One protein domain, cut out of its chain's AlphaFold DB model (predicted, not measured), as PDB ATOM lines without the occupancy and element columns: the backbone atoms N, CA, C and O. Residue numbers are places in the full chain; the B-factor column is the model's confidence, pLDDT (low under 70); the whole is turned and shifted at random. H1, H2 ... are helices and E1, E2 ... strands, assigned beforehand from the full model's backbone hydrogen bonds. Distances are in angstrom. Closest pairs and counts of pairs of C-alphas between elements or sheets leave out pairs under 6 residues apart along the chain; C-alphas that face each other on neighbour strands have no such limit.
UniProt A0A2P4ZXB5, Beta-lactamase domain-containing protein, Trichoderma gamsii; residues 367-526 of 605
ATOM      1  N   GLU A 367     137.941  71.959  87.627       83.25
ATOM      2  CA  GLU A 367     138.818  72.918  86.945       83.25
ATOM      3  C   GLU A 367     140.121  73.130  87.721       83.25
ATOM      4  O   GLU A 367     141.198  73.137  87.130       83.25
ATOM      5  N   MET A 368     140.049  73.246  89.053       83.62
ATOM      6  CA  MET A 368     141.243  73.387  89.887       83.62
ATOM      7  C   MET A 368     142.139  72.151  89.788       83.62
ATOM      8  O   MET A 368     143.350  72.291  89.640       83.62
ATOM      9  N   ILE A 369     141.559  70.948  89.850       86.19
ATOM     10  CA  ILE A 369     142.320  69.698  89.718       86.19
ATOM     11  C   ILE A 369     142.996  69.632  88.345       86.19
ATOM     12  O   ILE A 369     144.173  69.289  88.268       86.19
ATOM     13  N   GLN A 370     142.288  69.989  87.271       85.12
ATOM     14  CA  GLN A 370     142.847  70.011  85.917       85.12
ATOM     15  C   GLN A 370     143.974  71.037  85.755       85.12
ATOM     16  O   GLN A 370     144.929  70.755  85.045       85.12
ATOM     17  N   ALA A 371     143.893  72.185  86.433       83.81
ATOM     18  CA  ALA A 371     144.903  73.241  86.351       83.81
ATOM     19  C   ALA A 371     146.237  72.897  87.037       83.81
ATOM     20  O   ALA A 371     147.234  73.566  86.788       83.81
ATOM     21  N   ILE A 372     146.261  71.901  87.930       87.38
ATOM     22  CA  ILE A 372     147.463  71.536  88.701       87.38
ATOM     23  C   ILE A 372     147.935  70.103  88.449       87.38
ATOM     24  O   ILE A 372     149.112  69.799  88.635       87.38
ATOM     25  N   SER A 373     147.024  69.199  88.088       84.69
ATOM     26  CA  SER A 373     147.334  67.782  87.944       84.69
ATOM     27  C   SER A 373     148.105  67.541  86.654       84.69
ATOM     28  O   SER A 373     147.672  67.931  85.578       84.69
ATOM     29  N   LYS A 374     149.205  66.798  86.763       78.94
ATOM     30  CA  LYS A 374     150.174  66.463  85.710       78.94
ATOM     31  C   LYS A 374     150.961  67.662  85.179       78.94
ATOM     32  O   LYS A 374     151.798  67.479  84.299       78.94
ATOM     33  N   GLU A 375     150.776  68.835  85.776       83.94
ATOM     34  CA  GLU A 375     151.652  69.980  85.572       83.94
ATOM     35  C   GLU A 375     152.996  69.762  86.274       83.94
ATOM     36  O   GLU A 375     153.083  69.134  87.336       83.94
ATOM     37  N   ARG A 376     154.060  70.292  85.665       85.00
ATOM     38  CA  ARG A 376     155.424  70.215  86.194       85.00
ATOM     39  C   ARG A 376     155.817  71.565  86.781       85.00
ATOM     40  O   ARG A 376     155.966  72.533  86.041       85.00
ATOM     41  N   TYR A 377     156.033  71.605  88.090       85.75
ATOM     42  CA  TYR A 377     156.494  72.783  88.818       85.75
ATOM     43  C   TYR A 377     158.015  72.727  88.951       85.75
ATOM     44  O   TYR A 377     158.535  71.854  89.642       85.75
ATOM     45  N   VAL A 378     158.734  73.627  88.282       84.25
ATOM     46  CA  VAL A 378     160.199  73.733  88.367       84.25
ATOM     47  C   VAL A 378     160.564  74.542  89.600       84.25
ATOM     48  O   VAL A 378     160.077  75.658  89.770       84.25
ATOM     49  N   ALA A 379     161.390  73.961  90.462       82.69
ATOM     50  CA  ALA A 379     161.814  74.585  91.703       82.69
ATOM     51  C   ALA A 379     162.914  75.624  91.450       82.69
ATOM     52  O   ALA A 379     163.834  75.397  90.662       82.69
ATOM     53  N   ALA A 380     162.849  76.746  92.164       78.88
ATOM     54  CA  ALA A 380     163.991  77.636  92.319       78.88
ATOM     55  C   ALA A 380     165.150  76.891  93.018       78.88
ATOM     56  O   ALA A 380     164.889  75.926  93.750       78.88
ATOM     57  N   PRO A 381     166.416  77.321  92.837       81.12
ATOM     58  CA  PRO A 381     167.548  76.753  93.564       81.12
ATOM     59  C   PRO A 381     167.263  76.658  95.066       81.12
ATOM     60  O   PRO A 381     166.766  77.601  95.679       81.12
ATOM     61  N   ASN A 382     167.532  75.495  95.648       83.88
ATOM     62  CA  ASN A 382     167.242  75.193  97.044       83.88
ATOM     63  C   ASN A 382     168.272  74.207  97.598       83.88
ATOM     64  O   ASN A 382     168.898  73.451  96.850       83.88
ATOM     65  N   GLU A 383     168.424  74.205  98.918       82.38
ATOM     66  CA  GLU A 383     169.396  73.365  99.625       82.38
ATOM     67  C   GLU A 383     169.065  71.867  99.602       82.38
ATOM     68  O   GLU A 383     169.955  71.043  99.787       82.38
ATOM     69  N   ASP A 384     167.811  71.504  99.321       82.31
ATOM     70  CA  ASP A 384     167.378  70.107  99.192       82.31
ATOM     71  C   ASP A 384     167.674  69.523  97.802       82.31
ATOM     72  O   ASP A 384     167.443  68.339  97.551       82.31
ATOM     73  N   GLY A 385     168.180  70.344  96.873       84.38
ATOM     74  CA  GLY A 385     168.495  69.925  95.511       84.38
ATOM     75  C   GLY A 385     167.272  69.488  94.700       84.38
ATOM     76  O   GLY A 385     167.436  68.787  93.696       84.38
ATOM     77  N   VAL A 386     166.062  69.880  95.114       87.94
ATOM     78  CA  VAL A 386     164.828  69.622  94.366       87.94
ATOM     79  C   VAL A 386     164.874  70.422  93.072       87.94
ATOM     80  O   VAL A 386     165.078  71.632  93.086       87.94
ATOM     81  N   LEU A 387     164.680  69.745  91.948       84.19
ATOM     82  CA  LEU A 387     164.670  70.337  90.613       84.19
ATOM     83  C   LEU A 387     163.242  70.642  90.158       84.19
ATOM     84  O   LEU A 387     162.985  71.668  89.534       84.19
ATOM     85  N   ALA A 388     162.302  69.744  90.449       85.69
ATOM     86  CA  ALA A 388     160.899  69.920  90.106       85.69
ATOM     87  C   ALA A 388     159.999  69.010  90.944       85.69
ATOM     88  O   ALA A 388     160.459  68.015  91.502       85.69
ATOM     89  N   PHE A 389     158.700  69.291  90.956       92.81
ATOM     90  CA  PHE A 389     157.694  68.334  91.404       92.81
ATOM     91  C   PHE A 389     156.470  68.321  90.481       92.81
ATOM     92  O   PHE A 389     156.240  69.245  89.700       92.81
ATOM     93  N   ALA A 390     155.686  67.249  90.560       89.06
ATOM     94  CA  ALA A 390     154.420  67.103  89.852       89.06
ATOM     95  C   ALA A 390     153.415  66.330  90.713       89.06
ATOM     96  O   ALA A 390     153.797  65.472  91.510       89.06
ATOM     97  N   LEU A 391     152.128  66.616  90.528       93.25
ATOM     98  CA  LEU A 391     151.033  65.902  91.184       93.25
ATOM     99  C   LEU A 391     150.204  65.156  90.145       93.25
ATOM    100  O   LEU A 391     149.732  65.777  89.205       93.25
ATOM    101  N   ASP A 392     149.955  63.865  90.322       89.38
ATOM    102  CA  ASP A 392     148.899  63.160  89.595       89.38
ATOM    103  C   ASP A 392     147.695  62.964  90.518       89.38
ATOM    104  O   ASP A 392     147.747  62.184  91.469       89.38
ATOM    105  N   LEU A 393     146.616  63.693  90.234       90.25
ATOM    106  CA  LEU A 393     145.350  63.644  90.967       90.25
ATOM    107  C   LEU A 393     144.231  62.982  90.147       90.25
ATOM    108  O   LEU A 393     143.067  63.022  90.541       90.25
ATOM    109  N   SER A 394     144.556  62.371  89.002       83.50
ATOM    110  CA  SER A 394     143.556  61.828  88.072       83.50
ATOM    111  C   SER A 394     142.750  60.652  88.632       83.50
ATOM    112  O   SER A 394     141.625  60.425  88.196       83.50
ATOM    113  N   SER A 395     143.303  59.933  89.614       83.44
ATOM    114  CA  SER A 395     142.654  58.800  90.295       83.44
ATOM    115  C   SER A 395     142.160  59.147  91.710       83.44
ATOM    116  O   SER A 395     141.857  58.255  92.513       83.44
ATOM    117  N   ALA A 396     142.063  60.441  92.038       81.81
ATOM    118  CA  ALA A 396     141.489  60.895  93.300       81.81
ATOM    119  C   ALA A 396     140.016  60.440  93.438       81.81
ATOM    120  O   ALA A 396     139.289  60.382  92.445       81.81
ATOM    121  N   PRO A 397     139.541  60.115  94.657       84.25
ATOM    122  CA  PRO A 397     140.259  60.177  95.931       84.25
ATOM    123  C   PRO A 397     141.087  58.920  96.250       84.25
ATOM    124  O   PRO A 397     141.777  58.901  97.264       84.25
ATOM    125  N   ARG A 398     141.017  57.866  95.424       85.31
ATOM    126  CA  ARG A 398     141.574  56.542  95.755       85.31
ATOM    127  C   ARG A 398     143.094  56.504  95.724       85.31
ATOM    128  O   ARG A 398     143.693  55.879  96.588       85.31
ATOM    129  N   GLN A 399     143.701  57.153  94.736       90.12
ATOM    130  CA  GLN A 399     145.148  57.169  94.579       90.12
ATOM    131  C   GLN A 399     145.590  58.462  93.898       90.12
ATOM    132  O   GLN A 399     145.042  58.872  92.878       90.12
ATOM    133  N   CYS A 400     146.582  59.102  94.491       93.69
ATOM    134  CA  CYS A 400     147.257  60.300  94.029       93.69
ATOM    135  C   CYS A 400     148.763  60.058  94.123       93.69
ATOM    136  O   CYS A 400     149.215  59.249  94.937       93.69
ATOM    137  N   ILE A 401     149.541  60.756  93.300       92.88
ATOM    138  CA  ILE A 401     150.999  60.631  93.287       92.88
ATOM    139  C   ILE A 401     151.609  62.024  93.385       92.88
ATOM    140  O   ILE A 401     151.312  62.884  92.565       92.88
ATOM    141  N   LEU A 402     152.487  62.235  94.360       95.75
ATOM    142  CA  LEU A 402     153.423  63.353  94.379       95.75
ATOM    143  C   LEU A 402     154.776  62.838  93.891       95.75
ATOM    144  O   LEU A 402     155.376  61.964  94.514       95.75
ATOM    145  N   ARG A 403     155.242  63.374  92.766       91.62
ATOM    146  CA  ARG A 403     156.575  63.120  92.227       91.62
ATOM    147  C   ARG A 403     157.486  64.295  92.553       91.62
ATOM    148  O   ARG A 403     157.118  65.425  92.255       91.62
ATOM    149  N   ILE A 404     158.671  64.029  93.093       91.19
ATOM    150  CA  ILE A 404     159.723  65.016  93.364       91.19
ATOM    151  C   ILE A 404     160.980  64.573  92.613       91.19
ATOM    152  O   ILE A 404     161.474  63.471  92.829       91.19
ATOM    153  N   ASP A 405     161.490  65.416  91.720       83.62
ATOM    154  CA  ASP A 405     162.734  65.184  90.989       83.62
ATOM    155  C   ASP A 405     163.880  65.946  91.668       83.62
ATOM    156  O   ASP A 405     163.754  67.142  91.935       83.62
ATOM    157  N   ASN A 406     165.011  65.286  91.902       84.38
ATOM    158  CA  ASN A 406     166.259  65.890  92.378       84.38
ATOM    159  C   ASN A 406     167.452  65.352  91.555       84.38
ATOM    160  O   ASN A 406     167.268  64.685  90.535       84.38
ATOM    161  N   ARG A 407     168.689  65.637  91.981       76.94
ATOM    162  CA  ARG A 407     169.903  65.145  91.293       76.94
ATOM    163  C   ARG A 407     170.085  63.622  91.337       76.94
ATOM    164  O   ARG A 407     170.749  63.084  90.459       76.94
ATOM    165  N   ALA A 408     169.525  62.942  92.336       73.94
ATOM    166  CA  ALA A 408     169.587  61.487  92.474       73.94
ATOM    167  C   ALA A 408     168.531  60.770  91.615       73.94
ATOM    168  O   ALA A 408     168.712  59.605  91.265       73.94
ATOM    169  N   GLY A 409     167.450  61.457  91.239       77.75
ATOM    170  CA  GLY A 409     166.449  60.945  90.311       77.75
ATOM    171  C   GLY A 409     165.031  61.397  90.639       77.75
ATOM    172  O   GLY A 409     164.802  62.442  91.247       77.75
ATOM    173  N   ALA A 410     164.064  60.601  90.181       80.75
ATOM    174  CA  ALA A 410     162.642  60.833  90.394       80.75
ATOM    175  C   ALA A 410     162.127  60.007  91.575       80.75
ATOM    176  O   ALA A 410     162.189  58.775  91.565       80.75
ATOM    177  N   HIS A 411     161.551  60.686  92.558       87.00
ATOM    178  CA  HIS A 411     161.017  60.088  93.771       87.00
ATOM    179  C   HIS A 411     159.501  60.220  93.816       87.00
ATOM    180  O   HIS A 411     158.949  61.215  93.351       87.00
ATOM    181  N   HIS A 412     158.821  59.217  94.370       88.25
ATOM    182  CA  HIS A 412     157.361  59.156  94.359       88.25
ATOM    183  C   HIS A 412     156.798  58.934  95.758       88.25
ATOM    184  O   HIS A 412     157.322  58.137  96.539       88.25
ATOM    185  N   ILE A 413     155.697  59.620  96.045       94.94
ATOM    186  CA  ILE A 413     154.861  59.437  97.226       94.94
ATOM    187  C   ILE A 413     153.449  59.154  96.720       94.94
ATOM    188  O   ILE A 413     152.812  60.026  96.130       94.94
ATOM    189  N   SER A 414     152.967  57.932  96.936       94.12
ATOM    190  CA  SER A 414     151.573  57.579  96.656       94.12
ATOM    191  C   SER A 414     150.731  57.847  97.894       94.12
ATOM    192  O   SER A 414     151.113  57.421  98.976       94.12
ATOM    193  N   PHE A 415     149.585  58.505  97.740       95.06
ATOM    194  CA  PHE A 415     148.655  58.799  98.834       95.06
ATOM    195  C   PHE A 415     147.201  58.753  98.363       95.06
ATOM    196  O   PHE A 415     146.930  58.902  97.175       95.06
ATOM    197  N   SER A 416     146.248  58.562  99.271       92.62
ATOM    198  CA  SER A 416     144.818  58.752  98.987       92.62
ATOM    199  C   SER A 416     144.310  60.044  99.626       92.62
ATOM    200  O   SER A 416     144.951  60.614 100.508       92.62
ATOM    201  N   MET A 417     143.168  60.553  99.168       89.69
ATOM    202  CA  MET A 417     142.542  61.741  99.755       89.69
ATOM    203  C   MET A 417     141.594  61.322 100.882       89.69
ATOM    204  O   MET A 417     140.599  60.641 100.640       89.69
ATOM    205  N   GLY A 418     141.881  61.750 102.113       84.25
ATOM    206  CA  GLY A 418     141.044  61.504 103.296       84.25
ATOM    207  C   GLY A 418     141.280  60.169 104.017       84.25
ATOM    208  O   GLY A 418     141.229  60.142 105.245       84.25
ATOM    209  N   THR A 419     141.620  59.097 103.300       89.31
ATOM    210  CA  THR A 419     142.008  57.803 103.897       89.31
ATOM    211  C   THR A 419     143.524  57.622 103.905       89.31
ATOM    212  O   THR A 419     144.250  58.435 103.343       89.31
ATOM    213  N   TRP A 420     144.011  56.576 104.564       93.25
ATOM    214  CA  TRP A 420     145.421  56.205 104.531       93.25
ATOM    215  C   TRP A 420     145.674  55.161 103.442       93.25
ATOM    216  O   TRP A 420     144.961  54.162 103.360       93.25
ATOM    217  N   LEU A 421     146.690  55.394 102.615       94.50
ATOM    218  CA  LEU A 421     147.134  54.482 101.567       94.50
ATOM    219  C   LEU A 421     148.486  53.885 101.945       94.50
ATOM    220  O   LEU A 421     149.474  54.611 102.066       94.50
ATOM    221  N   GLU A 422     148.539  52.567 102.084       95.06
ATOM    222  CA  GLU A 422     149.802  51.848 102.213       95.06
ATOM    223  C   GLU A 422     150.493  51.733 100.849       95.06
ATOM    224  O   GLU A 422     149.880  51.387  99.838       95.06
ATOM    225  N   SER A 423     151.782  52.053 100.809       94.94
ATOM    226  CA  SER A 423     152.601  52.034  99.601       94.94
ATOM    227  C   SER A 423     154.088  51.981  99.964       94.94
ATOM    228  O   SER A 423     154.457  51.668 101.096       94.94
ATOM    229  N   TYR A 424     154.937  52.315  98.997       92.00
ATOM    230  CA  TYR A 424     156.363  52.517  99.185       92.00
ATOM    231  C   TYR A 424     156.776  53.882  98.649       92.00
ATOM    232  O   TYR A 424     156.221  54.369  97.660       92.00
ATOM    233  N   THR A 425     157.794  54.470  99.266       91.25
ATOM    234  CA  THR A 425     158.398  55.714  98.806       91.25
ATOM    235  C   THR A 425     159.906  55.589  98.669       91.25
ATOM    236  O   THR A 425     160.577  54.901  99.439       91.25
ATOM    237  N   THR A 426     160.442  56.287  97.677       83.81
ATOM    238  CA  THR A 426     161.874  56.575  97.554       83.81
ATOM    239  C   THR A 426     162.181  58.026  97.931       83.81
ATOM    240  O   THR A 426     163.340  58.424  97.899       83.81
ATOM    241  N   SER A 427     161.162  58.838  98.241       78.25
ATOM    242  CA  SER A 427     161.307  60.256  98.573       78.25
ATOM    243  C   SER A 427     161.753  60.394 100.014       78.25
ATOM    244  O   SER A 427     160.980  60.131 100.930       78.25
ATOM    245  N   GLN A 428     162.998  60.805 100.208       73.62
ATOM    246  CA  GLN A 428     163.588  60.978 101.527       73.62
ATOM    247  C   GLN A 428     164.410  62.251 101.555       73.62
ATOM    248  O   GLN A 428     164.981  62.671 100.548       73.62
ATOM    249  N   VAL A 429     164.477  62.847 102.737       79.06
ATOM    250  CA  VAL A 429     165.301  64.019 102.993       79.06
ATOM    251  C   VAL A 429     166.165  63.670 104.191       79.06
ATOM    252  O   VAL A 429     165.722  63.760 105.332       79.06
ATOM    253  N   ALA A 430     167.401  63.240 103.928       79.38
ATOM    254  CA  ALA A 430     168.316  62.744 104.959       79.38
ATOM    255  C   ALA A 430     168.476  63.732 106.124       79.38
ATOM    256  O   ALA A 430     168.541  63.335 107.287       79.38
ATOM    257  N   SER A 431     168.472  65.036 105.829       82.38
ATOM    258  CA  SER A 431     168.539  66.100 106.833       82.38
ATOM    259  C   SER A 431     167.324  66.138 107.769       82.38
ATOM    260  O   SER A 431     167.480  66.544 108.920       82.38
ATOM    261  N   LEU A 432     166.149  65.665 107.338       88.94
ATOM    262  CA  LEU A 432     164.969  65.456 108.186       88.94
ATOM    263  C   LEU A 432     164.984  64.101 108.905       88.94
ATOM    264  O   LEU A 432     164.352  63.952 109.944       88.94
ATOM    265  N   HIS A 433     165.731  63.119 108.408       91.19
ATOM    266  CA  HIS A 433     165.726  61.751 108.931       91.19
ATOM    267  C   HIS A 433     167.036  61.395 109.632       91.19
ATOM    268  O   HIS A 433     167.577  60.325 109.410       91.19
ATOM    269  N   HIS A 434     167.587  62.273 110.479       87.38
ATOM    270  CA  HIS A 434     168.825  62.016 111.242       87.38
ATOM    271  C   HIS A 434     170.031  61.524 110.400       87.38
ATOM    272  O   HIS A 434     170.854  60.739 110.873       87.38
ATOM    273  N   GLY A 435     170.148  61.963 109.146       86.69
ATOM    274  CA  GLY A 435     171.211  61.534 108.232       86.69
ATOM    275  C   GLY A 435     171.047  60.106 107.701       86.69
ATOM    276  O   GLY A 435     171.980  59.573 107.106       86.69
ATOM    277  N   TYR A 436     169.899  59.462 107.922       88.94
ATOM    278  CA  TYR A 436     169.591  58.188 107.288       88.94
ATOM    279  C   TYR A 436     169.140  58.381 105.843       88.94
ATOM    280  O   TYR A 436     168.427  59.327 105.507       88.94
ATOM    281  N   THR A 437     169.532  57.424 105.011       84.12
ATOM    282  CA  THR A 437     169.078  57.273 103.634       84.12
ATOM    283  C   THR A 437     168.825  55.800 103.376       84.12
ATOM    284  O   THR A 437     169.691  54.963 103.631       84.12
ATOM    285  N   TRP A 438     167.663  55.492 102.827       86.06
ATOM    286  CA  TRP A 438     167.240  54.155 102.450       86.06
ATOM    287  C   TRP A 438     166.910  54.128 100.957       86.06
ATOM    288  O   TRP A 438     166.379  55.105 100.431       86.06
ATOM    289  N   PRO A 439     167.149  53.019 100.243       82.56
ATOM    290  CA  PRO A 439     166.750  52.923  98.838       82.56
ATOM    291  C   PRO A 439     165.233  53.054  98.645       82.56
ATOM    292  O   PRO A 439     164.767  53.652  97.677       82.56
ATOM    293  N   GLN A 440     164.462  52.496  99.579       87.94
ATOM    294  CA  GLN A 440     163.005  52.483  99.580       87.94
ATOM    295  C   GLN A 440     162.507  52.256 101.012       87.94
ATOM    296  O   GLN A 440     163.152  51.543 101.775       87.94
ATOM    297  N   LEU A 441     161.360  52.837 101.356       91.44
ATOM    298  CA  LEU A 441     160.672  52.621 102.630       91.44
ATOM    299  C   LEU A 441     159.208  52.278 102.394       91.44
ATOM    300  O   LEU A 441     158.591  52.833 101.477       91.44
ATOM    301  N   ARG A 442     158.623  51.434 103.252       94.31
ATOM    302  CA  ARG A 442     157.165  51.365 103.381       94.31
ATOM    303  C   ARG A 442     156.641  52.720 103.857       94.31
ATOM    304  O   ARG A 442     157.266  53.396 104.672       94.31
ATOM    305  N   SER A 443     155.482  53.118 103.351       95.19
ATOM    306  CA  SER A 443     154.840  54.379 103.710       95.19
ATOM    307  C   SER A 443     153.336  54.214 103.839       95.19
ATOM    308  O   SER A 443     152.724  53.524 103.024       95.19
ATOM    309  N   VAL A 444     152.733  54.908 104.798       96.44
ATOM    310  CA  VAL A 444     151.280  55.017 104.949       96.44
ATOM    311  C   VAL A 444     150.897  56.484 104.838       96.44
ATOM    312  O   VAL A 444     151.279  57.307 105.669       96.44
ATOM    313  N   ALA A 445     150.199  56.820 103.758       96.19
ATOM    314  CA  ALA A 445     150.134  58.178 103.244       96.19
ATOM    315  C   ALA A 445     148.704  58.688 103.093       96.19
ATOM    316  O   ALA A 445     147.840  57.975 102.583       96.19
ATOM    317  N   ARG A 446     148.471  59.955 103.428       94.50
ATOM    318  CA  ARG A 446     147.190  60.624 103.191       94.50
ATOM    319  C   ARG A 446     147.391  62.053 102.723       94.50
ATOM    320  O   ARG A 446     148.211  62.779 103.273       94.50
ATOM    321  N   GLY A 447     146.554  62.473 101.783       93.50
ATOM    322  CA  GLY A 447     146.362  63.859 101.386       93.50
ATOM    323  C   GLY A 447     145.083  64.468 101.965       93.50
ATOM    324  O   GLY A 447     144.061  63.785 102.107       93.50
ATOM    325  N   ARG A 448     145.108  65.769 102.253       91.56
ATOM    326  CA  ARG A 448     143.901  66.584 102.451       91.56
ATOM    327  C   ARG A 448     144.098  68.003 101.936       91.56
ATOM    328  O   ARG A 448     145.191  68.558 101.996       91.56
ATOM    329  N   TRP A 449     143.006  68.600 101.477       90.88
ATOM    330  CA  TRP A 449     142.974  70.010 101.113       90.88
ATOM    331  C   TRP A 449     142.697  70.880 102.338       90.88
ATOM    332  O   TRP A 449     141.876  70.536 103.189       90.88
ATOM    333  N   MET A 450     143.408  71.998 102.412       88.31
ATOM    334  CA  MET A 450     143.429  72.958 103.507       88.31
ATOM    335  C   MET A 450     143.217  74.372 102.953       88.31
ATOM    336  O   MET A 450     143.533  74.659 101.797       88.31
ATOM    337  N   GLY A 451     142.725  75.266 103.810       81.44
ATOM    338  CA  GLY A 451     142.443  76.657 103.456       81.44
ATOM    339  C   GLY A 451     141.006  76.878 102.980       81.44
ATOM    340  O   GLY A 451     140.325  75.962 102.518       81.44
ATOM    341  N   ALA A 452     140.520  78.113 103.120       75.31
ATOM    342  CA  ALA A 452     139.144  78.458 102.756       75.31
ATOM    343  C   ALA A 452     138.886  78.309 101.247       75.31
ATOM    344  O   ALA A 452     137.754  78.036 100.844       75.31
ATOM    345  N   THR A 453     139.936  78.456 100.432       74.56
ATOM    346  CA  THR A 453     139.885  78.326  98.970       74.56
ATOM    347  C   THR A 453     140.520  77.028  98.467       74.56
ATOM    348  O   THR A 453     140.751  76.895  97.267       74.56
ATOM    349  N   MET A 454     140.788  76.069  99.367       80.94
ATOM    350  CA  MET A 454     141.498  74.817  99.073       80.94
ATOM    351  C   MET A 454     142.863  75.049  98.413       80.94
ATOM    352  O   MET A 454     143.311  74.270  97.585       80.94
ATOM    353  N   GLU A 455     143.542  76.140  98.754       83.00
ATOM    354  CA  GLU A 455     144.801  76.536  98.130       83.00
ATOM    355  C   GLU A 455     146.007  75.704  98.578       83.00
ATOM    356  O   GLU A 455     147.059  75.789  97.950       83.00
ATOM    357  N   CYS A 456     145.879  74.916  99.648       91.38
ATOM    358  CA  CYS A 456     146.978  74.137 100.204       91.38
ATOM    359  C   CYS A 456     146.645  72.645 100.238       91.38
ATOM    360  O   CYS A 456     145.663  72.236 100.852       91.38
ATOM    361  N   LEU A 457     147.495  71.821  99.629       93.81
ATOM    362  CA  LEU A 457     147.470  70.370  99.767       93.81
ATOM    363  C   LEU A 457     148.449  69.956 100.869       93.81
ATOM    364  O   LEU A 457     149.648  70.193 100.747       93.81
ATOM    365  N   GLU A 458     147.947  69.335 101.931       95.06
ATOM    366  CA  GLU A 458     148.770  68.644 102.926       95.06
ATOM    367  C   GLU A 458     148.871  67.167 102.548       95.06
ATOM    368  O   GLU A 458     147.848  66.518 102.343       95.06
ATOM    369  N   VAL A 459     150.091  66.637 102.493       96.06
ATOM    370  CA  VAL A 459     150.386  65.208 102.368       96.06
ATOM    371  C   VAL A 459     151.162  64.777 103.607       96.06
ATOM    372  O   VAL A 459     152.258  65.271 103.861       96.06
ATOM    373  N   VAL A 460     150.591  63.859 104.380       95.81
ATOM    374  CA  VAL A 460     151.227  63.254 105.556       95.81
ATOM    375  C   VAL A 460     151.666  61.841 105.208       95.81
ATOM    376  O   VAL A 460     150.887  61.081 104.631       95.81
ATOM    377  N   LEU A 461     152.894  61.493 105.585       95.88
ATOM    378  CA  LEU A 461     153.519  60.210 105.297       95.88
ATOM    379  C   LEU A 461     154.067  59.600 106.593       95.88
ATOM    380  O   LEU A 461     155.078  60.060 107.114       95.88
ATOM    381  N   GLN A 462     153.399  58.578 107.133       96.44
ATOM    382  CA  GLN A 462     153.949  57.774 108.229       96.44
ATOM    383  C   GLN A 462     154.904  56.727 107.646       96.44
ATOM    384  O   GLN A 462     154.536  56.027 106.700       96.44
ATOM    385  N   LEU A 463     156.105  56.594 108.213       96.44
ATOM    386  CA  LEU A 463     157.127  55.641 107.773       96.44
ATOM    387  C   LEU A 463     157.270  54.517 108.820       96.44
ATOM    388  O   LEU A 463     158.088  54.651 109.734       96.44
ATOM    389  N   PRO A 464     156.486  53.420 108.730       95.56
ATOM    390  CA  PRO A 464     156.308  52.435 109.807       95.56
ATOM    391  C   PRO A 464     157.531  51.554 110.131       95.56
ATOM    392  O   PRO A 464     157.454  50.679 110.986       95.56
ATOM    393  N   GLU A 465     158.677  51.798 109.499       95.88
ATOM    394  CA  GLU A 465     159.970  51.184 109.844       95.88
ATOM    395  C   GLU A 465     160.879  52.147 110.639       95.88
ATOM    396  O   GLU A 465     162.024  51.832 110.970       95.88
ATOM    397  N   THR A 466     160.392  53.354 110.943       96.06
ATOM    398  CA  THR A 466     161.182  54.445 111.526       96.06
ATOM    399  C   THR A 466     160.389  55.234 112.574       96.06
ATOM    400  O   THR A 466     159.172  55.090 112.708       96.06
ATOM    401  N   ALA A 467     161.084  56.142 113.266       95.25
ATOM    402  CA  ALA A 467     160.472  57.132 114.148       95.25
ATOM    403  C   ALA A 467     159.746  58.278 113.396       95.25
ATOM    404  O   ALA A 467     159.172  59.168 114.022       95.25
ATOM    405  N   PHE A 468     159.826  58.315 112.063       95.62
ATOM    406  CA  PHE A 468     159.543  59.514 111.286       95.62
ATOM    407  C   PHE A 468     158.137  59.524 110.680       95.62
ATOM    408  O   PHE A 468     157.647  58.547 110.106       95.62
ATOM    409  N   ARG A 469     157.516  60.697 110.768       95.31
ATOM    410  CA  ARG A 469     156.318  61.081 110.031       95.31
ATOM    411  C   ARG A 469     156.590  62.395 109.324       95.31
ATOM    412  O   ARG A 469     156.735  63.425 109.986       95.31
ATOM    413  N   ASP A 470     156.581  62.350 108.001       95.81
ATOM    414  CA  ASP A 470     156.756  63.525 107.162       95.81
ATOM    415  C   ASP A 470     155.421  64.232 106.928       95.81
ATOM    416  O   ASP A 470     154.348  63.627 106.861       95.81
ATOM    417  N   THR A 471     155.487  65.551 106.810       96.12
ATOM    418  CA  THR A 471     154.381  66.418 106.413       96.12
ATOM    419  C   THR A 471     154.875  67.360 105.331       96.12
ATOM    420  O   THR A 471     155.763  68.186 105.571       96.12
ATOM    421  N   ILE A 472     154.277  67.235 104.150       96.88
ATOM    422  CA  ILE A 472     154.531  68.073 102.985       96.88
ATOM    423  C   ILE A 472     153.313  68.965 102.762       96.88
ATOM    424  O   ILE A 472     152.192  68.479 102.633       96.88
ATOM    425  N   LEU A 473     153.532  70.274 102.694       96.38
ATOM    426  CA  LEU A 473     152.511  71.258 102.348       96.38
ATOM    427  C   LEU A 473     152.833  71.850 100.982       96.38
ATOM    428  O   LEU A 473     153.931  72.365 100.787       96.38
ATOM    429  N   ILE A 474     151.878  71.816 100.057       95.50
ATOM    430  CA  ILE A 474     151.990  72.451  98.741       95.50
ATOM    431  C   ILE A 474     150.909  73.521  98.647       95.50
ATOM    432  O   ILE A 474     149.726  73.208  98.532       95.50
ATOM    433  N   THR A 475     151.307  74.790  98.726       91.31
ATOM    434  CA  THR A 475     150.397  75.940  98.614       91.31
ATOM    435  C   THR A 475     150.473  76.544  97.218       91.31
ATOM    436  O   THR A 475     151.543  76.981  96.809       91.31
ATOM    437  N   PHE A 476     149.347  76.624  96.513       85.69
ATOM    438  CA  PHE A 476     149.251  77.198  95.171       85.69
ATOM    439  C   PHE A 476     148.784  78.658  95.216       85.69
ATOM    440  O   PHE A 476     147.844  79.001  95.934       85.69
ATOM    441  N   SER A 477     149.379  79.511  94.383       81.62
ATOM    442  CA  SER A 477     148.947  80.902  94.155       81.62
ATOM    443  C   SER A 477     147.464  80.997  93.766       81.62
ATOM    444  O   SER A 477     146.962  80.177  93.006       81.62
ATOM    445  N   GLN A 478     146.730  81.980  94.296       72.44
ATOM    446  CA  GLN A 478     145.275  82.082  94.081       72.44
ATOM    447  C   GLN A 478     144.864  82.602  92.700       72.44
ATOM    448  O   GLN A 478     143.736  82.355  92.287       72.44
ATOM    449  N   SER A 479     145.759  83.302  91.999       68.94
ATOM    450  CA  SER A 479     145.497  83.922  90.698       68.94
ATOM    451  C   SER A 479     145.281  82.881  89.597       68.94
ATOM    452  O   SER A 479     144.179  82.754  89.074       68.94
ATOM    453  N   ASP A 480     146.330  82.133  89.252       72.94
ATOM    454  CA  ASP A 480     146.326  81.157  88.154       72.94
ATOM    455  C   ASP A 480     146.985  79.821  88.528       72.94
ATOM    456  O   ASP A 480     147.182  78.972  87.661       72.94
ATOM    457  N   ARG A 481     147.326  79.626  89.812       79.06
ATOM    458  CA  ARG A 481     147.994  78.427  90.347       79.06
ATOM    459  C   ARG A 481     149.367  78.151  89.717       79.06
ATOM    460  O   ARG A 481     149.950  77.110  89.996       79.06
ATOM    461  N   SER A 482     149.923  79.083  88.936       76.12
ATOM    462  CA  SER A 482     151.202  78.892  88.242       76.12
ATOM    463  C   SER A 482     152.410  78.872  89.168       76.12
ATOM    464  O   SER A 482     153.452  78.350  88.784       76.12
ATOM    465  N   ILE A 483     152.269  79.406  90.381       80.06
ATOM    466  CA  ILE A 483     153.288  79.383  91.432       80.06
ATOM    467  C   ILE A 483     152.830  78.474  92.567       80.06
ATOM    468  O   ILE A 483     151.674  78.560  93.000       80.06
ATOM    469  N   ALA A 484     153.752  77.665  93.084       84.12
ATOM    470  CA  ALA A 484     153.560  76.830  94.255       84.12
ATOM    471  C   ALA A 484     154.701  76.990  95.270       84.12
ATOM    472  O   ALA A 484     155.860  77.182  94.912       84.12
ATOM    473  N   LYS A 485     154.358  76.877  96.552       87.69
ATOM    474  CA  LYS A 485     155.293  76.822  97.678       87.69
ATOM    475  C   LYS A 485     155.214  75.439  98.314       87.69
ATOM    476  O   LYS A 485     154.162  75.081  98.842       87.69
ATOM    477  N   LEU A 486     156.313  74.692  98.280       92.62
ATOM    478  CA  LEU A 486     156.470  73.385  98.911       92.62
ATOM    479  C   LEU A 486     157.196  73.548 100.249       92.62
ATOM    480  O   LEU A 486     158.272  74.134 100.315       92.62
ATOM    481  N   GLN A 487     156.610  73.038 101.327       93.56
ATOM    482  CA  GLN A 487     157.214  73.012 102.659       93.56
ATOM    483  C   GLN A 487     157.279  71.572 103.145       93.56
ATOM    484  O   GLN A 487     156.291  70.852 103.029       93.56
ATOM    485  N   HIS A 488     158.412  71.168 103.714       94.25
ATOM    486  CA  HIS A 488     158.621  69.811 104.208       94.25
ATOM    487  C   HIS A 488     159.071  69.840 105.672       94.25
ATOM    488  O   HIS A 488     159.939  70.626 106.062       94.25
ATOM    489  N   SER A 489     158.446  69.006 106.498       94.88
ATOM    490  CA  SER A 489     158.752  68.866 107.919       94.88
ATOM    491  C   SER A 489     158.558  67.435 108.405       94.88
ATOM    492  O   SER A 489     157.845  66.672 107.764       94.88
ATOM    493  N   VAL A 490     159.151  67.109 109.550       94.69
ATOM    494  CA  VAL A 490     159.094  65.793 110.200       94.69
ATOM    495  C   VAL A 490     158.678  65.938 111.670       94.69
ATOM    496  O   VAL A 490     158.952  66.959 112.305       94.69
ATOM    497  N   ASN A 491     158.010  64.932 112.234       93.25
ATOM    498  CA  ASN A 491     157.575  64.912 113.639       93.25
ATOM    499  C   ASN A 491     158.739  64.996 114.650       93.25
ATOM    500  O   ASN A 491     158.643  65.728 115.638       93.25
ATOM    501  N   VAL A 492     159.831  64.264 114.420       91.75
ATOM    502  CA  VAL A 492     161.008  64.211 115.295       91.75
ATOM    503  C   VAL A 492     162.291  64.230 114.473       91.75
ATOM    504  O   VAL A 492     162.372  63.612 113.420       91.75
ATOM    505  N   ASN A 493     163.312  64.937 114.958       88.81
ATOM    506  CA  ASN A 493     164.653  64.920 114.381       88.81
ATOM    507  C   ASN A 493     165.690  65.336 115.440       88.81
ATOM    508  O   ASN A 493     165.346  65.926 116.467       88.81
ATOM    509  N   SER A 494     166.966  65.019 115.215       78.94
ATOM    510  CA  SER A 494     168.072  65.562 116.017       78.94
ATOM    511  C   SER A 494     168.514  66.951 115.571       78.94
ATOM    512  O   SER A 494     169.156  67.650 116.352       78.94
ATOM    513  N   PHE A 495     168.247  67.276 114.306       79.94
ATOM    514  CA  PHE A 495     168.530  68.551 113.660       79.94
ATOM    515  C   PHE A 495     167.220  69.334 113.508       79.94
ATOM    516  O   PHE A 495     166.247  69.068 114.220       79.94
ATOM    517  N   SER A 496     167.166  70.275 112.564       85.25
ATOM    518  CA  SER A 496     165.915  70.945 112.217       85.25
ATOM    519  C   SER A 496     164.844  69.935 111.798       85.25
ATOM    520  O   SER A 496     165.084  69.045 110.982       85.25
ATOM    521  N   SER A 497     163.634  70.089 112.330       89.38
ATOM    522  CA  SER A 497     162.467  69.308 111.913       89.38
ATOM    523  C   SER A 497     161.746  69.908 110.702       89.38
ATOM    524  O   SER A 497     160.701  69.405 110.296       89.38
ATOM    525  N   ARG A 498     162.265  71.001 110.133       91.00
ATOM    526  CA  ARG A 498     161.682  71.714 108.990       91.00
ATOM    527  C   ARG A 498     162.769  72.107 107.998       91.00
ATOM    528  O   ARG A 498     163.875  72.472 108.399       91.00
ATOM    529  N   ARG A 499     162.438  72.068 106.712       87.56
ATOM    530  CA  ARG A 499     163.284  72.602 105.638       87.56
ATOM    531  C   ARG A 499     162.798  73.989 105.215       87.56
ATOM    532  O   ARG A 499     161.602  74.273 105.367       87.56
ATOM    533  N   PRO A 500     163.686  74.848 104.687       87.25
ATOM    534  CA  PRO A 500     163.275  76.084 104.039       87.25
ATOM    535  C   PRO A 500     162.228  75.822 102.942       87.25
ATOM    536  O   PRO A 500     162.263  74.779 102.286       87.25
ATOM    537  N   PRO A 501     161.267  76.739 102.740       85.88
ATOM    538  CA  PRO A 501     160.263  76.595 101.697       85.88
ATOM    539  C   PRO A 501     160.899  76.619 100.304       85.88
ATOM    540  O   PRO A 501     161.742  77.463 100.006       85.88
ATOM    541  N   ILE A 502     160.426  75.740  99.426       85.44
ATOM    542  CA  ILE A 502     160.831  75.675  98.023       85.44
ATOM    543  C   ILE A 502     159.737  76.327  97.183       85.44
ATOM    544  O   ILE A 502     158.592  75.874  97.171       85.44
ATOM    545  N   PHE A 503     160.086  77.394  96.473       84.06
ATOM    546  CA  PHE A 503     159.188  78.046  95.524       84.06
ATOM    547  C   PHE A 503     159.377  77.444  94.138       84.06
ATOM    548  O   PHE A 503     160.505  77.204  93.711       84.06
ATOM    549  N   ALA A 504     158.276  77.197  93.438       80.81
ATOM    550  CA  ALA A 504     158.288  76.566  92.131       80.81
ATOM    551  C   ALA A 504     157.240  77.171  91.195       80.81
ATOM    552  O   ALA A 504     156.191  77.636  91.644       80.81
ATOM    553  N   THR A 505     157.506  77.122  89.892       83.19
ATOM    554  CA  THR A 505     156.624  77.661  88.847       83.19
ATOM    555  C   THR A 505     156.294  76.611  87.789       83.19
ATOM    556  O   THR A 505     157.161  75.817  87.429       83.19
ATOM    557  N   ILE A 506     155.064  76.602  87.270       79.25
ATOM    558  CA  ILE A 506     154.651  75.701  86.181       79.25
ATOM    559  C   ILE A 506     155.504  75.956  84.934       79.25
ATOM    560  O   ILE A 506     155.601  77.093  84.474       79.25
ATOM    561  N   LEU A 507     156.056  74.884  84.364       68.38
ATOM    562  CA  LEU A 507     156.763  74.899  83.085       68.38
ATOM    563  C   LEU A 507     155.759  74.952  81.922       68.38
ATOM    564  O   LEU A 507     155.007  74.003  81.703       68.38
ATOM    565  N   ARG A 508     155.758  76.037  81.145       64.81
ATOM    566  CA  ARG A 508     154.914  76.208  79.955       64.81
ATOM    567  C   ARG A 508     155.694  75.853  78.685       64.81
ATOM    568  O   ARG A 508     156.913  75.958  78.602       64.81
ATOM    569  N   LYS A 509     154.989  75.399  77.647       44.09
ATOM    570  CA  LYS A 509     155.605  75.048  76.357       44.09
ATOM    571  C   LYS A 509     156.268  76.289  75.731       44.09
ATOM    572  O   LYS A 509     155.561  77.224  75.373       44.09
ATOM    573  N   GLY A 510     157.593  76.256  75.566       44.28
ATOM    574  CA  GLY A 510     158.412  77.388  75.098       44.28
ATOM    575  C   GLY A 510     159.381  77.929  76.154       44.28
ATOM    576  O   GLY A 510     160.297  78.665  75.807       44.28
ATOM    577  N   ASP A 511     159.218  77.514  77.410       44.97
ATOM    578  CA  ASP A 511     160.114  77.854  78.507       44.97
ATOM    579  C   ASP A 511     161.442  77.086  78.370       44.97
ATOM    580  O   ASP A 511     161.474  75.853  78.435       44.97
ATOM    581  N   GLU A 512     162.561  77.794  78.183       40.16
ATOM    582  CA  GLU A 512     163.885  77.206  78.403       40.16
ATOM    583  C   GLU A 512     164.075  76.963  79.908       40.16
ATOM    584  O   GLU A 512     163.867  77.870  80.715       40.16
ATOM    585  N   LEU A 513     164.533  75.762  80.290       40.78
ATOM    586  CA  LEU A 513     164.838  75.368  81.681       40.78
ATOM    587  C   LEU A 513     165.866  76.290  82.383       40.78
ATOM    588  O   LEU A 513     166.098  76.147  83.580       40.78
ATOM    589  N   SER A 514     166.464  77.233  81.647       36.53
ATOM    590  CA  SER A 514     167.456  78.217  82.082       36.53
ATOM    591  C   SER A 514     167.091  79.672  81.730       36.53
ATOM    592  O   SER A 514     167.984  80.514  81.679       36.53
ATOM    593  N   SER A 515     165.822  79.995  81.452       38.38
ATOM    594  CA  SER A 515     165.436  81.360  81.062       38.38
ATOM    595  C   SER A 515     165.522  82.353  82.241       38.38
ATOM    596  O   SER A 515     164.818  82.175  83.243       38.38
ATOM    597  N   PRO A 516     166.293  83.455  82.121       41.62
ATOM    598  CA  PRO A 516     166.279  84.570  83.073       41.62
ATOM    599  C   PRO A 516     164.884  85.184  83.275       41.62
ATOM    600  O   PRO A 516     164.624  85.790  84.310       41.62
ATOM    601  N   GLU A 517     163.961  85.009  82.324       41.97
ATOM    602  CA  GLU A 517     162.590  85.523  82.412       41.97
ATOM    603  C   GLU A 517     161.696  84.695  83.349       41.97
ATOM    604  O   GLU A 517     160.799  85.255  83.977       41.97
ATOM    605  N   LEU A 518     161.947  83.386  83.508       40.34
ATOM    606  CA  LEU A 518     161.254  82.543  84.502       40.34
ATOM    607  C   LEU A 518     161.675  82.908  85.923       40.34
ATOM    608  O   LEU A 518     160.835  83.020  86.817       40.34
ATOM    609  N   VAL A 519     162.970  83.169  86.093       41.50
ATOM    610  CA  VAL A 519     163.552  83.703  87.323       41.50
ATOM    611  C   VAL A 519     162.961  85.089  87.622       41.50
ATOM    612  O   VAL A 519     162.417  85.293  88.703       41.50
ATOM    613  N   ALA A 520     162.903  85.988  86.633       43.56
ATOM    614  CA  ALA A 520     162.322  87.326  86.778       43.56
ATOM    615  C   ALA A 520     160.797  87.339  87.012       43.56
ATOM    616  O   ALA A 520     160.260  88.242  87.654       43.56
ATOM    617  N   ARG A 521     160.062  86.337  86.520       41.09
ATOM    618  CA  ARG A 521     158.622  86.193  86.778       41.09
ATOM    619  C   ARG A 521     158.349  85.651  88.182       41.09
ATOM    620  O   ARG A 521     157.450  86.156  88.849       41.09
ATOM    621  N   ALA A 522     159.164  84.706  88.655       38.31
ATOM    622  CA  ALA A 522     159.153  84.252  90.045       38.31
ATOM    623  C   ALA A 522     159.605  85.354  91.023       38.31
ATOM    624  O   ALA A 522     159.130  85.383  92.153       38.31
ATOM    625  N   GLU A 523     160.468  86.285  90.597       40.34
ATOM    626  CA  GLU A 523     160.833  87.496  91.352       40.34
ATOM    627  C   GLU A 523     159.695  88.499  91.501       40.34
ATOM    628  O   GLU A 523     159.567  89.133  92.548       40.34
ATOM    629  N   LYS A 524     158.895  88.671  90.445       40.12
ATOM    630  CA  LYS A 524     157.874  89.720  90.361       40.12
ATOM    631  C   LYS A 524     156.639  89.428  91.220       40.12
ATOM    632  O   LYS A 524     156.001  90.369  91.678       40.12
ATOM    633  N   ASP A 525     156.366  88.148  91.481       39.25
ATOM    634  CA  ASP A 525     155.294  87.661  92.366       39.25
ATOM    635  C   ASP A 525     155.800  87.274  93.779       39.25
ATOM    636  O   ASP A 525     155.100  86.596  94.538       39.25
ATOM    637  N   ARG A 526     157.010  87.708  94.177       39.47
ATOM    638  CA  ARG A 526     157.557  87.468  95.527       39.47
ATOM    639  C   ARG A 526     156.702  88.155  96.595       39.47
ATOM    640  O   ARG A 526     156.776  89.367  96.789       39.47
TER     641      ARG A 526
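Overview. This is residues 367 to 526 of the 605 residues of the protein "Beta-lactamase domain-containing protein" of Trichoderma gamsii (UniProt A0A2P4ZXB5). The domain is a closed barrel of nine strands, with E5 paired onto E6 outside the ring and one short helix at each of two places on the barrel's outer surface, H1 near E2 and H2 near E10. Round the ring run E1, E2, E3, E4, E6, E7, E8, E9 and E10, back to E1; E4 and E6 are parallel and the other neighbours antiparallel. The printed part has 160 residues, with two named helices and ten named strands in the order H1, E1 to E10, H2, and is mostly strand. It is compact, with a radius of gyration of the C-alphas of 15.4 A and spans of 43 by 32 by 27 A.

Arrangement. H1, residues 367 to 372, is on the barrel and outside it, over none of its strands, at a height over the sheet of 7.0 A; its closest C-alphas to E2, residues 386 to 395, are those of Ile 369 and Leu 393, 6.9 A apart. E1, residues 376 to 379, E2, E3, residues 399 to 406, and E4, residues 410 to 417, form a meander, each strand the antiparallel neighbour of the one before; N 377 and O 389 are 2.9 A apart, N 390 and O 403 2.9 A, and N 402 and O 413 2.8 A. A second meander holds E5, residues 421 to 425, E6, 441 to 450, E7, 456 to 462, E8, 469 to 476, E9, 483 to 490, and E10, 502 to 506. Its pairs within hydrogen-bond range include N 423 and O 443, N 446 and O 460, N 459 and O 472, N 473 and O 487, and N 484 and O 504. E4 and E5 lie on one side of E6, E7 on the other side. E4 and E6 are parallel, at 57 degrees, with N 447 and O 416 2.8 A apart. E10 and E1, antiparallel, close the ring with N 378 and O 505 at 2.8 A. H2, residues 516 to 524, is on the barrel and outside it, at a height of 10.4 A, only just over E10 alone, as 4 of its C-alphas fall on E10 and 2 on E9; it runs across the strands, at 66 degrees to E10 on the local plane. In H1 and H2 every O i to N i+4 pair is within hydrogen-bond range.

Along the chain. H1 begins at C-alpha 367, (138.818, 72.918, 86.945). From first to last C-alpha, E6 measures 26.7 A, E2 25.0 A, E9 23.9 A and E8 23.0 A. H2, 12.3 A long, ends at C-alpha 524, (157.874, 89.720, 90.361).

Size, cuts and confidence. The C-alphas farthest apart, those of Ala 467 and Gly 510, are 44.0 A apart. The printed part has no cut. The links E5 to E6, residues 426 to 440, and E9 to E10 are long. Mean pLDDT of the printed part is 82.0; residue 479 and residues 507 to 526 are under 70.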